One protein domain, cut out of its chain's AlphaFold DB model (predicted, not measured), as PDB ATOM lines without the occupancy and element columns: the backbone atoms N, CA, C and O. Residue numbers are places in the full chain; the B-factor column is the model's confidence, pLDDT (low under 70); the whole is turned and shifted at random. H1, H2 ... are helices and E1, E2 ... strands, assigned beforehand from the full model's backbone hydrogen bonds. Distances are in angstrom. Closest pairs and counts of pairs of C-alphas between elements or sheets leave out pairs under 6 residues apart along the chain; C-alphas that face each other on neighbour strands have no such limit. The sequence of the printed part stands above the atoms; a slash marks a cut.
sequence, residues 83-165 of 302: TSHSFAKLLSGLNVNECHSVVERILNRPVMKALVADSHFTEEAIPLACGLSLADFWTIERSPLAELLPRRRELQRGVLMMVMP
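This is residues 83 to 165 of the 302 residues of an uncharacterized protein of Hypsibius dujardini (UniProt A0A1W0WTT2). A small three-stranded sheet, E1, E3 and E2, has H4 over one face, while H2 sits near the middle of the domain, with H4 and H5 packed on it. Beyond E1, H3 and H1 pack side by side and run opposite ways; H3 only grazes the sheet and H1 is not on it. The 83 printed residues have five named helices and three named strands, in the order H1, H2, H3, E1, H4, H5, E2, E3; the sheet is antiparallel and the class is mixed, helices and strands. The whole is compact, with a radius of gyration of the C-alphas of 12.3 A, and spans 32 by 32 by 19 A.

H1, residues 84 to 92, begins with C-alpha 84 at (6.817, 82.604, 27.326) and is 12.1 A long. H2 holds residues 102 to 107 and H3 residues 110 to 117, 10.5 A long. E1, residues 125 to 129, is 12.1 A long and begins with C-alpha 125 at (22.952, 77.013, 39.037). H4 is residues 134 to 141, 10.6 A long, and H5 is residues 144 to 148. E2 is residues 153 to 156. E3, residues 159 to 163, is 12.1 A long and ends with C-alpha 163 at (23.339, 75.566, 34.671).

H1 and H3 touch at a shallow tilt of 26 degrees, opposite ways; their closest C-alphas, of Ser 84 and Val 116, are 6.0 A apart. H2 touches H5, with the C-alphas of Val 103 and Leu 145 closest at 6.7 A. H2 and H4 only just touch, with 3 pairs of C-alphas within 8 A, the closest those of Val 103 and Ile 140 at 6.0 A. E1 and E3 are antiparallel, with N 128 and O 160 at 2.8 A. E2 and E3, a hairpin, have N 156 and O 159 at 2.8 A. H4 is on the sheet at a height of 9.6 A over it, and runs along E2 at 8 degrees on the local plane. In two layers, helices on one face of a sheet, H2 and H4 are on one face. E1, H4, H5 and E2 form a split strand-helix-strand unit, two strands running the same way with E3 between them; its crossover is right-handed. H1, H2, H3 and H4 have every O i to N i+4 pair within hydrogen-bond range; H5 has 0 of 1, and 1 of 2 O i to N i+3 pairs.

The C-alphas farthest apart, of His 85 and Arg 157, are 33.5 A apart. The printed part has no cut and no long link. Mean pLDDT of the printed part is 72.3; residues 83 to 98, 114 to 125 and 164 to 165 are under 70.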
ATOM      1  N   THR A  83       6.952  81.218  22.696       51.78
ATOM      2  CA  THR A  83       6.681  82.425  23.476       51.78
ATOM      3  C   THR A  83       6.491  82.018  24.942       51.78
ATOM      4  O   THR A  83       5.879  80.981  25.229       51.78
ATOM      5  N   SER A  84       6.989  82.827  25.880       54.31
ATOM      6  CA  SER A  84       6.817  82.604  27.326       54.31
ATOM      7  C   SER A  84       5.352  82.335  27.699       54.31
ATOM      8  O   SER A  84       5.059  81.514  28.565       54.31
ATOM      9  N   HIS A  85       4.417  82.943  26.963       54.09
ATOM     10  CA  HIS A  85       2.979  82.728  27.091       54.09
ATOM     11  C   HIS A  85       2.523  81.316  26.667       54.09
ATOM     12  O   HIS A  85       1.767  80.671  27.397       54.09
ATOM     13  N   SER A  86       2.993  80.801  25.523       58.84
ATOM     14  CA  SER A  86       2.703  79.429  25.069       58.84
ATOM     15  C   SER A  86       3.260  78.383  26.034       58.84
ATOM     16  O   SER A  86       2.600  77.382  26.320       58.84
ATOM     17  N   PHE A  87       4.454  78.634  26.570       62.97
ATOM     18  CA  PHE A  87       5.102  77.734  27.516       62.97
ATOM     19  C   PHE A  87       4.417  77.745  28.893       62.97
ATOM     20  O   PHE A  87       4.099  76.685  29.429       62.97
ATOM     21  N   ALA A  88       4.058  78.920  29.421       61.00
ATOM     22  CA  ALA A  88       3.276  79.044  30.655       61.00
ATOM     23  C   ALA A  88       1.917  78.332  30.556       61.00
ATOM     24  O   ALA A  88       1.484  77.666  31.500       61.00
ATOM     25  N   LYS A  89       1.257  78.422  29.393       65.25
ATOM     26  CA  LYS A  89      -0.005  77.724  29.132       65.25
ATOM     27  C   LYS A  89       0.180  76.203  29.138       65.25
ATOM     28  O   LYS A  89      -0.631  75.514  29.751       65.25
ATOM     29  N   LEU A  90       1.260  75.688  28.548       68.19
ATOM     30  CA  LEU A  90       1.593  74.261  28.604       68.19
ATOM     31  C   LEU A  90       1.851  73.791  30.047       68.19
ATOM     32  O   LEU A  90       1.282  72.790  30.475       68.19
ATOM     33  N   LEU A  91       2.622  74.552  30.831       65.56
ATOM     34  CA  LEU A  91       2.878  74.236  32.241       65.56
ATOM     35  C   LEU A  91       1.612  74.291  33.110       65.56
ATOM     36  O   LEU A  91       1.476  73.501  34.042       65.56
ATOM     37  N   SER A  92       0.672  75.195  32.811       64.31
ATOM     38  CA  SER A  92      -0.612  75.289  33.524       64.31
ATOM     39  C   SER A  92      -1.543  74.094  33.284       64.31
ATOM     40  O   SER A  92      -2.427  73.846  34.100       64.31
ATOM     41  N   GLY A  93      -1.328  73.345  32.196       66.31
ATOM     42  CA  GLY A  93      -2.079  72.133  31.867       66.31
ATOM     43  C   GLY A  93      -1.541  70.857  32.523       66.31
ATOM     44  O   GLY A  93      -2.204  69.827  32.456       66.31
ATOM     45  N   LEU A  94      -0.362  70.898  33.157       67.62
ATOM     46  CA  LEU A  94       0.217  69.735  33.831       67.62
ATOM     47  C   LEU A  94      -0.432  69.531  35.207       67.62
ATOM     48  O   LEU A  94      -0.245  70.325  36.133       67.62
ATOM     49  N   ASN A  95      -1.152  68.424  35.375       66.44
ATOM     50  CA  ASN A  95      -1.695  67.998  36.662       66.44
ATOM     51  C   ASN A  95      -0.661  67.143  37.415       66.44
ATOM     52  O   ASN A  95      -0.213  66.113  36.915       66.44
ATOM     53  N   VAL A  96      -0.276  67.554  38.633       60.09
ATOM     54  CA  VAL A  96       0.744  66.866  39.457       60.09
ATOM     55  C   VAL A  96       0.373  65.399  39.707       60.09
ATOM     56  O   VAL A  96       1.253  64.542  39.729       60.09
ATOM     57  N   ASN A  97      -0.923  65.112  39.851       61.88
ATOM     58  CA  ASN A  97      -1.431  63.776  40.169       61.88
ATOM     59  C   ASN A  97      -1.484  62.839  38.950       61.88
ATOM     60  O   ASN A  97      -1.700  61.642  39.113       61.88
ATOM     61  N   GLU A  98      -1.271  63.376  37.748       66.94
ATOM     62  CA  GLU A  98      -1.312  62.650  36.471       66.94
ATOM     63  C   GLU A  98       0.047  62.688  35.750       66.94
ATOM     64  O   GLU A  98       0.170  62.226  34.622       66.94
ATOM     65  N   CYS A  99       1.096  63.226  36.384       70.50
ATOM     66  CA  CYS A  99       2.438  63.214  35.806       70.50
ATOM     67  C   CYS A  99       2.984  61.778  35.796       70.50
ATOM     68  O   CYS A  99       3.314  61.220  36.846       70.50
ATOM     69  N   HIS A 100       3.123  61.195  34.610       73.56
ATOM     70  CA  HIS A 100       3.577  59.816  34.438       73.56
ATOM     71  C   HIS A 100       5.102  59.708  34.303       73.56
ATOM     72  O   HIS A 100       5.665  58.627  34.481       73.56
ATOM     73  N   SER A 101       5.797  60.822  34.048       78.81
ATOM     74  CA  SER A 101       7.252  60.872  33.883       78.81
ATOM     75  C   SER A 101       7.963  61.750  34.923       78.81
ATOM     76  O   SER A 101       7.385  62.624  35.572       78.81
ATOM     77  N   VAL A 102       9.272  61.524  35.096       79.56
ATOM     78  CA  VAL A 102      10.135  62.384  35.930       79.56
ATOM     79  C   VAL A 102      10.199  63.809  35.359       79.56
ATOM     80  O   VAL A 102      10.184  64.771  36.122       79.56
ATOM     81  N   VAL A 103      10.203  63.955  34.029       80.81
ATOM     82  CA  VAL A 103      10.286  65.257  33.346       80.81
ATOM     83  C   VAL A 103       9.036  66.101  33.579       80.81
ATOM     84  O   VAL A 103       9.159  67.265  33.943       80.81
ATOM     85  N   GLU A 104       7.841  65.523  33.469       79.25
ATOM     86  CA  GLU A 104       6.587  66.236  33.770       79.25
ATOM     87  C   GLU A 104       6.532  66.694  35.230       79.25
ATOM     88  O   GLU A 104       6.141  67.826  35.518       79.25
ATOM     89  N   ARG A 105       7.005  65.848  36.157       79.75
ATOM     90  CA  ARG A 105       7.118  66.224  37.571       79.75
ATOM     91  C   ARG A 105       8.075  67.393  37.783       79.75
ATOM     92  O   ARG A 105       7.796  68.223  38.641       79.75
ATOM     93  N   ILE A 106       9.175  67.474  37.030       81.19
ATOM     94  CA  ILE A 106      10.099  68.619  37.070       81.19
ATOM     95  C   ILE A 106       9.422  69.867  36.498       81.19
ATOM     96  O   ILE A 106       9.419  70.904  37.160       81.19
ATOM     97  N   LEU A 107       8.804  69.760  35.319       78.62
ATOM     98  CA  LEU A 107       8.113  70.862  34.641       78.62
ATOM     99  C   LEU A 107       7.009  71.482  35.509       78.62
ATOM    100  O   LEU A 107       6.806  72.693  35.483       78.62
ATOM    101  N   ASN A 108       6.333  70.684  36.336       78.00
ATOM    102  CA  ASN A 108       5.276  71.186  37.213       78.00
ATOM    103  C   ASN A 108       5.781  71.866  38.502       78.00
ATOM    104  O   ASN A 108       4.984  72.403  39.279       78.00
ATOM    105  N   ARG A 109       7.093  71.860  38.774       77.38
ATOM    106  CA  ARG A 109       7.625  72.462  40.003       77.38
ATOM    107  C   ARG A 109       7.488  73.989  39.998       77.38
ATOM    108  O   ARG A 109       7.621  74.617  38.948       77.38
ATOM    109  N   PRO A 110       7.313  74.615  41.179       73.19
ATOM    110  CA  PRO A 110       7.251  76.073  41.301       73.19
ATOM    111  C   PRO A 110       8.455  76.795  40.684       73.19
ATOM    112  O   PRO A 110       8.272  77.828  40.051       73.19
ATOM    113  N   VAL A 111       9.658  76.219  40.797       71.38
ATOM    114  CA  VAL A 111      10.885  76.778  40.203       71.38
ATOM    115  C   VAL A 111      10.789  76.901  38.680       71.38
ATOM    116  O   VAL A 111      11.163  77.928  38.131       71.38
ATOM    117  N   MET A 112      10.189  75.917  38.001       74.75
ATOM    118  CA  MET A 112       9.972  75.982  36.555       74.75
ATOM    119  C   MET A 112       8.955  77.060  36.195       74.75
ATOM    120  O   MET A 112       9.161  77.785  35.234       74.75
ATOM    121  N   LYS A 113       7.895  77.239  36.990       70.94
ATOM    122  CA  LYS A 113       6.907  78.309  36.766       70.94
ATOM    123  C   LYS A 113       7.512  79.700  36.983       70.94
ATOM    124  O   LYS A 113       7.204  80.611  36.220       70.94
ATOM    125  N   ALA A 114       8.389  79.846  37.975       66.81
ATOM    126  CA  ALA A 114       9.125  81.081  38.234       66.81
ATOM    127  C   ALA A 114      10.100  81.417  37.094       66.81
ATOM    128  O   ALA A 114      10.128  82.557  36.652       66.81
ATOM    129  N   LEU A 115      10.807  80.420  36.551       67.06
ATOM    130  CA  LEU A 115      11.693  80.580  35.390       67.06
ATOM    131  C   LEU A 115      10.982  81.107  34.138       67.06
ATOM    132  O   LEU A 115      11.580  81.837  33.356       67.06
ATOM    133  N   VAL A 116       9.709  80.755  33.936       62.78
ATOM    134  CA  VAL A 116       8.910  81.298  32.821       62.78
ATOM    135  C   VAL A 116       8.428  82.719  33.096       62.78
ATOM    136  O   VAL A 116       8.238  83.500  32.163       62.78
ATOM    137  N   ALA A 117       8.175  83.035  34.365       57.09
ATOM    138  CA  ALA A 117       7.602  84.305  34.787       57.09
ATOM    139  C   ALA A 117       8.651  85.413  34.963       57.09
ATOM    140  O   ALA A 117       8.303  86.583  34.822       57.09
ATOM    141  N   ASP A 118       9.899  85.057  35.267       51.78
ATOM    142  CA  ASP A 118      10.960  86.001  35.598       51.78
ATOM    143  C   ASP A 118      12.235  85.704  34.794       51.78
ATOM    144  O   ASP A 118      12.851  84.646  34.922       51.78
ATOM    145  N   SER A 119      12.627  86.653  33.944       49.78
ATOM    146  CA  SER A 119      13.814  86.574  33.085       49.78
ATOM    147  C   SER A 119      15.116  86.960  33.797       49.78
ATOM    148  O   SER A 119      16.163  87.000  33.155       49.78
ATOM    149  N   HIS A 120      15.074  87.289  35.094       48.22
ATOM    150  CA  HIS A 120      16.200  87.880  35.828       48.22
ATOM    151  C   HIS A 120      16.865  86.945  36.843       48.22
ATOM    152  O   HIS A 120      17.382  87.399  37.865       48.22
ATOM    153  N   PHE A 121      16.901  85.641  36.577       51.69
ATOM    154  CA  PHE A 121      17.709  84.739  37.394       51.69
ATOM    155  C   PHE A 121      19.198  85.076  37.255       51.69
ATOM    156  O   PHE A 121      19.774  84.991  36.172       51.69
ATOM    157  N   THR A 122      19.808  85.476  38.371       49.12
ATOM    158  CA  THR A 122      21.231  85.831  38.482       49.12
ATOM    159  C   THR A 122      22.095  84.676  38.987       49.12
ATOM    160  O   THR A 122      23.321  84.785  38.998       49.12
ATOM    161  N   GLU A 123      21.475  83.572  39.415       53.22
ATOM    162  CA  GLU A 123      22.171  82.384  39.902       53.22
ATOM    163  C   GLU A 123      22.681  81.523  38.740       53.22
ATOM    164  O   GLU A 123      21.943  81.199  37.810       53.22
ATOM    165  N   GLU A 124      23.949  81.108  38.817       57.94
ATOM    166  CA  GLU A 124      24.568  80.242  37.807       57.94
ATOM    167  C   GLU A 124      23.992  78.830  37.784       57.94
ATOM    168  O   GLU A 124      24.036  78.163  36.748       57.94
ATOM    169  N   ALA A 125      23.485  78.354  38.923       64.19
ATOM    170  CA  ALA A 125      22.952  77.013  39.037       64.19
ATOM    171  C   ALA A 125      21.714  76.967  39.926       64.19
ATOM    172  O   ALA A 125      21.771  77.321  41.100       64.19
ATOM    173  N   ILE A 126      20.609  76.466  39.373       71.44
ATOM    174  CA  ILE A 126      19.314  76.417  40.056       71.44
ATOM    175  C   ILE A 126      18.904  74.953  40.246       71.44
ATOM    176  O   ILE A 126      18.830  74.207  39.261       71.44
ATOM    177  N   PRO A 127      18.612  74.502  41.480       76.94
ATOM    178  CA  PRO A 127      18.162  73.140  41.716       76.94
ATOM    179  C   PRO A 127      16.745  72.935  41.168       76.94
ATOM    180  O   PRO A 127      15.780  73.559  41.607       76.94
ATOM    181  N   LEU A 128      16.607  72.005  40.226       81.75
ATOM    182  CA  LEU A 128      15.330  71.635  39.620       81.75
ATOM    183  C   LEU A 128      14.683  70.458  40.354       81.75
ATOM    184  O   LEU A 128      13.487  70.480  40.651       81.75
ATOM    185  N   ALA A 129      15.463  69.425  40.678       83.62
ATOM    186  CA  ALA A 129      14.988  68.213  41.345       83.62
ATOM    187  C   ALA A 129      16.057  67.563  42.224       83.62
ATOM    188  O   ALA A 129      17.237  67.816  42.050       83.62
ATOM    189  N   CYS A 130      15.641  66.732  43.178       85.75
ATOM    190  CA  CYS A 130      16.525  66.037  44.114       85.75
ATOM    191  C   CYS A 130      16.126  64.563  44.257       85.75
ATOM    192  O   CYS A 130      14.998  64.191  43.920       85.75
ATOM    193  N   GLY A 131      17.052  63.745  44.767       84.69
ATOM    194  CA  GLY A 131      16.857  62.306  44.962       84.69
ATOM    195  C   GLY A 131      16.900  61.495  43.666       84.69
ATOM    196  O   GLY A 131      16.299  60.429  43.599       84.69
ATOM    197  N   LEU A 132      17.560  62.014  42.630       85.12
ATOM    198  CA  LEU A 132      17.666  61.364  41.327       85.12
ATOM    199  C   LEU A 132      18.900  60.463  41.266       85.12
ATOM    200  O   LEU A 132      19.974  60.826  41.740       85.12
ATOM    201  N   SER A 133      18.761  59.297  40.648       86.81
ATOM    202  CA  SER A 133      19.900  58.464  40.271       86.81
ATOM    203  C   SER A 133      20.503  58.919  38.937       86.81
ATOM    204  O   SER A 133      19.875  59.645  38.160       86.81
ATOM    205  N   LEU A 134      21.706  58.434  38.614       83.50
ATOM    206  CA  LEU A 134      22.281  58.624  37.279       83.50
ATOM    207  C   LEU A 134      21.381  58.033  36.172       83.50
ATOM    208  O   LEU A 134      21.294  58.586  35.077       83.50
ATOM    209  N   ALA A 135      20.676  56.932  36.450       86.81
ATOM    210  CA  ALA A 135      19.739  56.332  35.503       86.81
ATOM    211  C   ALA A 135      18.525  57.240  35.244       86.81
ATOM    212  O   ALA A 135      18.105  57.391  34.092       86.81
ATOM    213  N   ASP A 136      18.007  57.898  36.287       87.06
ATOM    214  CA  ASP A 136      16.931  58.883  36.152       87.06
ATOM    215  C   ASP A 136      17.393  60.077  35.318       87.06
ATOM    216  O   ASP A 136      16.678  60.510  34.417       87.06
ATOM    217  N   PHE A 137      18.616  60.565  35.556       87.25
ATOM    218  CA  PHE A 137      19.213  61.640  34.764       87.25
ATOM    219  C   PHE A 137      19.284  61.289  33.274       87.25
ATOM    220  O   PHE A 137      18.795  62.048  32.442       87.25
ATOM    221  N   TRP A 138      19.791  60.109  32.910       86.38
ATOM    222  CA  TRP A 138      19.820  59.708  31.500       86.38
ATOM    223  C   TRP A 138      18.437  59.419  30.914       86.38
ATOM    224  O   TRP A 138      18.246  59.523  29.704       86.38
ATOM    225  N   THR A 139      17.464  59.052  31.745       86.44
ATOM    226  CA  THR A 139      16.063  58.929  31.320       86.44
ATOM    227  C   THR A 139      15.471  60.299  31.002       86.44
ATOM    228  O   THR A 139      14.771  60.444  30.002       86.44
ATOM    229  N   ILE A 140      15.802  61.314  31.805       85.31
ATOM    230  CA  ILE A 140      15.450  62.711  31.541       85.31
ATOM    231  C   ILE A 140      16.102  63.173  30.236       85.31
ATOM    232  O   ILE A 140      15.381  63.604  29.349       85.31
ATOM    233  N   GLU A 141      17.419  63.024  30.066       83.06
ATOM    234  CA  GLU A 141      18.140  63.520  28.878       83.06
ATOM    235  C   GLU A 141      17.696  62.870  27.555       83.06
ATOM    236  O   GLU A 141      17.831  63.473  26.493       83.06
ATOM    237  N   ARG A 142      17.147  61.648  27.600       83.44
ATOM    238  CA  ARG A 142      16.585  60.957  26.424       83.44
ATOM    239  C   ARG A 142      15.098  61.235  26.203       83.44
ATOM    240  O   ARG A 142      14.541  60.784  25.203       83.44
ATOM    241  N   SER A 143      14.443  61.935  27.126       79.69
ATOM    242  CA  SER A 143      13.027  62.266  27.006       79.69
ATOM    243  C   SER A 143      12.813  63.317  25.913       79.69
ATOM    244  O   SER A 143      13.473  64.355  25.945       79.69
ATOM    245  N   PRO A 144      11.831  63.139  25.011       75.50
ATOM    246  CA  PRO A 144      11.432  64.190  24.073       75.50
ATOM    247  C   PRO A 144      10.995  65.481  24.778       75.50
ATOM    248  O   PRO A 144      11.154  66.574  24.250       75.50
ATOM    249  N   LEU A 145      10.483  65.372  26.010       76.06
ATOM    250  CA  LEU A 145      10.069  66.525  26.813       76.06
ATOM    251  C   LEU A 145      11.253  67.279  27.437       76.06
ATOM    252  O   LEU A 145      11.053  68.349  28.004       76.06
ATOM    253  N   ALA A 146      12.484  66.763  27.352       76.06
ATOM    254  CA  ALA A 146      13.670  67.444  27.878       76.06
ATOM    255  C   ALA A 146      14.010  68.736  27.123       76.06
ATOM    256  O   ALA A 146      14.755  69.566  27.641       76.06
ATOM    257  N   GLU A 147      13.456  68.929  25.925       72.38
ATOM    258  CA  GLU A 147      13.548  70.187  25.174       72.38
ATOM    259  C   GLU A 147      12.811  71.341  25.866       72.38
ATOM    260  O   GLU A 147      13.160  72.499  25.675       72.38
ATOM    261  N   LEU A 148      11.821  71.017  26.704       73.31
ATOM    262  CA  LEU A 148      11.094  71.976  27.537       73.31
ATOM    263  C   LEU A 148      11.861  72.335  28.815       73.31
ATOM    264  O   LEU A 148      11.471  73.243  29.547       73.31
ATOM    265  N   LEU A 149      12.923  71.589  29.123       74.75
ATOM    266  CA  LEU A 149      13.808  71.879  30.235       74.75
ATOM    267  C   LEU A 149      14.966  72.779  29.772       74.75
ATOM    268  O   LEU A 149      15.360  72.754  28.606       74.75
ATOM    269  N   PRO A 150      15.582  73.522  30.703       73.50
ATOM    270  CA  PRO A 150      16.749  74.355  30.415       73.50
ATOM    271  C   PRO A 150      17.871  73.553  29.773       73.50
ATOM    272  O   PRO A 150      18.170  72.471  30.267       73.50
ATOM    273  N   ARG A 151      18.503  74.064  28.714       70.19
ATOM    274  CA  ARG A 151      19.409  73.280  27.853       70.19
ATOM    275  C   ARG A 151      20.555  72.589  28.589       70.19
ATOM    276  O   ARG A 151      20.778  71.405  28.359       70.19
ATOM    277  N   ARG A 152      21.272  73.312  29.452       75.88
ATOM    278  CA  ARG A 152      22.426  72.776  30.184       75.88
ATOM    279  C   ARG A 152      21.995  72.341  31.578       75.88
ATOM    280  O   ARG A 152      21.474  73.136  32.362       75.88
ATOM    281  N   ARG A 153      22.196  71.056  31.868       83.56
ATOM    282  CA  ARG A 153      21.800  70.421  33.126       83.56
ATOM    283  C   ARG A 153      22.897  69.498  33.612       83.56
ATOM    284  O   ARG A 153      23.532  68.806  32.822       83.56
ATOM    285  N   GLU A 154      23.064  69.459  34.920       84.00
ATOM    286  CA  GLU A 154      24.015  68.587  35.593       84.00
ATOM    287  C   GLU A 154      23.323  67.817  36.705       84.00
ATOM    288  O   GLU A 154      22.380  68.310  37.322       84.00
ATOM    289  N   LEU A 155      23.817  66.618  36.991       82.81
ATOM    290  CA  LEU A 155      23.447  65.890  38.192       82.81
ATOM    291  C   LEU A 155      24.581  66.053  39.202       82.81
ATOM    292  O   LEU A 155      25.709  65.644  38.946       82.81
ATOM    293  N   GLN A 156      24.298  66.644  40.353       82.94
ATOM    294  CA  GLN A 156      25.277  66.842  41.415       82.94
ATOM    295  C   GLN A 156      24.791  66.105  42.656       82.94
ATOM    296  O   GLN A 156      23.875  66.567  43.336       82.94
ATOM    297  N   ARG A 157      25.365  64.925  42.926       81.50
ATOM    298  CA  ARG A 157      25.022  64.085  44.089       81.50
ATOM    299  C   ARG A 157      23.513  63.843  44.221       81.50
ATOM    300  O   ARG A 157      22.922  63.995  45.288       81.50
ATOM    301  N   GLY A 158      22.881  63.498  43.105       78.69
ATOM    302  CA  GLY A 158      21.446  63.238  43.018       78.69
ATOM    303  C   GLY A 158      20.542  64.474  42.972       78.69
ATOM    304  O   GLY A 158      19.317  64.337  43.032       78.69
ATOM    305  N   VAL A 159      21.110  65.675  42.847       82.56
ATOM    306  CA  VAL A 159      20.369  66.919  42.598       82.56
ATOM    307  C   VAL A 159      20.531  67.317  41.135       82.56
ATOM    308  O   VAL A 159      21.646  67.516  40.664       82.56
ATOM    309  N   LEU A 160      19.423  67.420  40.400       86.94
ATOM    310  CA  LEU A 160      19.412  67.968  39.048       86.94
ATOM    311  C   LEU A 160      19.505  69.485  39.136       86.94
ATOM    312  O   LEU A 160      18.573  70.141  39.603       86.94
ATOM    313  N   MET A 161      20.612  70.015  38.647       80.50
ATOM    314  CA  MET A 161      20.903  71.433  38.565       80.50
ATOM    315  C   MET A 161      20.698  71.894  37.126       80.50
ATOM    316  O   MET A 161      21.220  71.291  36.190       80.50
ATOM    317  N   MET A 162      19.954  72.975  36.942       78.31
ATOM    318  CA  MET A 162      20.096  73.818  35.759       78.31
ATOM    319  C   MET A 162      21.433  74.547  35.866       78.31
ATOM    320  O   MET A 162      21.743  75.030  36.949       78.31
ATOM    321  N   VAL A 163      22.177  74.670  34.767       70.88
ATOM    322  CA  VAL A 163      23.339  75.566  34.671       70.88
ATOM    323  C   VAL A 163      22.985  76.681  33.691       70.88
ATOM    324  O   VAL A 163      22.774  76.422  32.505       70.88
ATOM    325  N   MET A 164      22.853  77.908  34.190       60.72
ATOM    326  CA  MET A 164      22.428  79.055  33.392       60.72
ATOM    327  C   MET A 164      23.560  79.506  32.460       60.72
ATOM    328  O   MET A 164      24.656  79.814  32.937       60.72
ATOM    329  N   PRO A 165      23.336  79.592  31.135       52.22
ATOM    330  CA  PRO A 165      24.266  80.290  30.266       52.22
ATOM    331  C   PRO A 165      24.150  81.787  30.566       52.22
ATOM    332  O   PRO A 165      23.126  82.412  30.294       52.22
TER     333      PRO A 165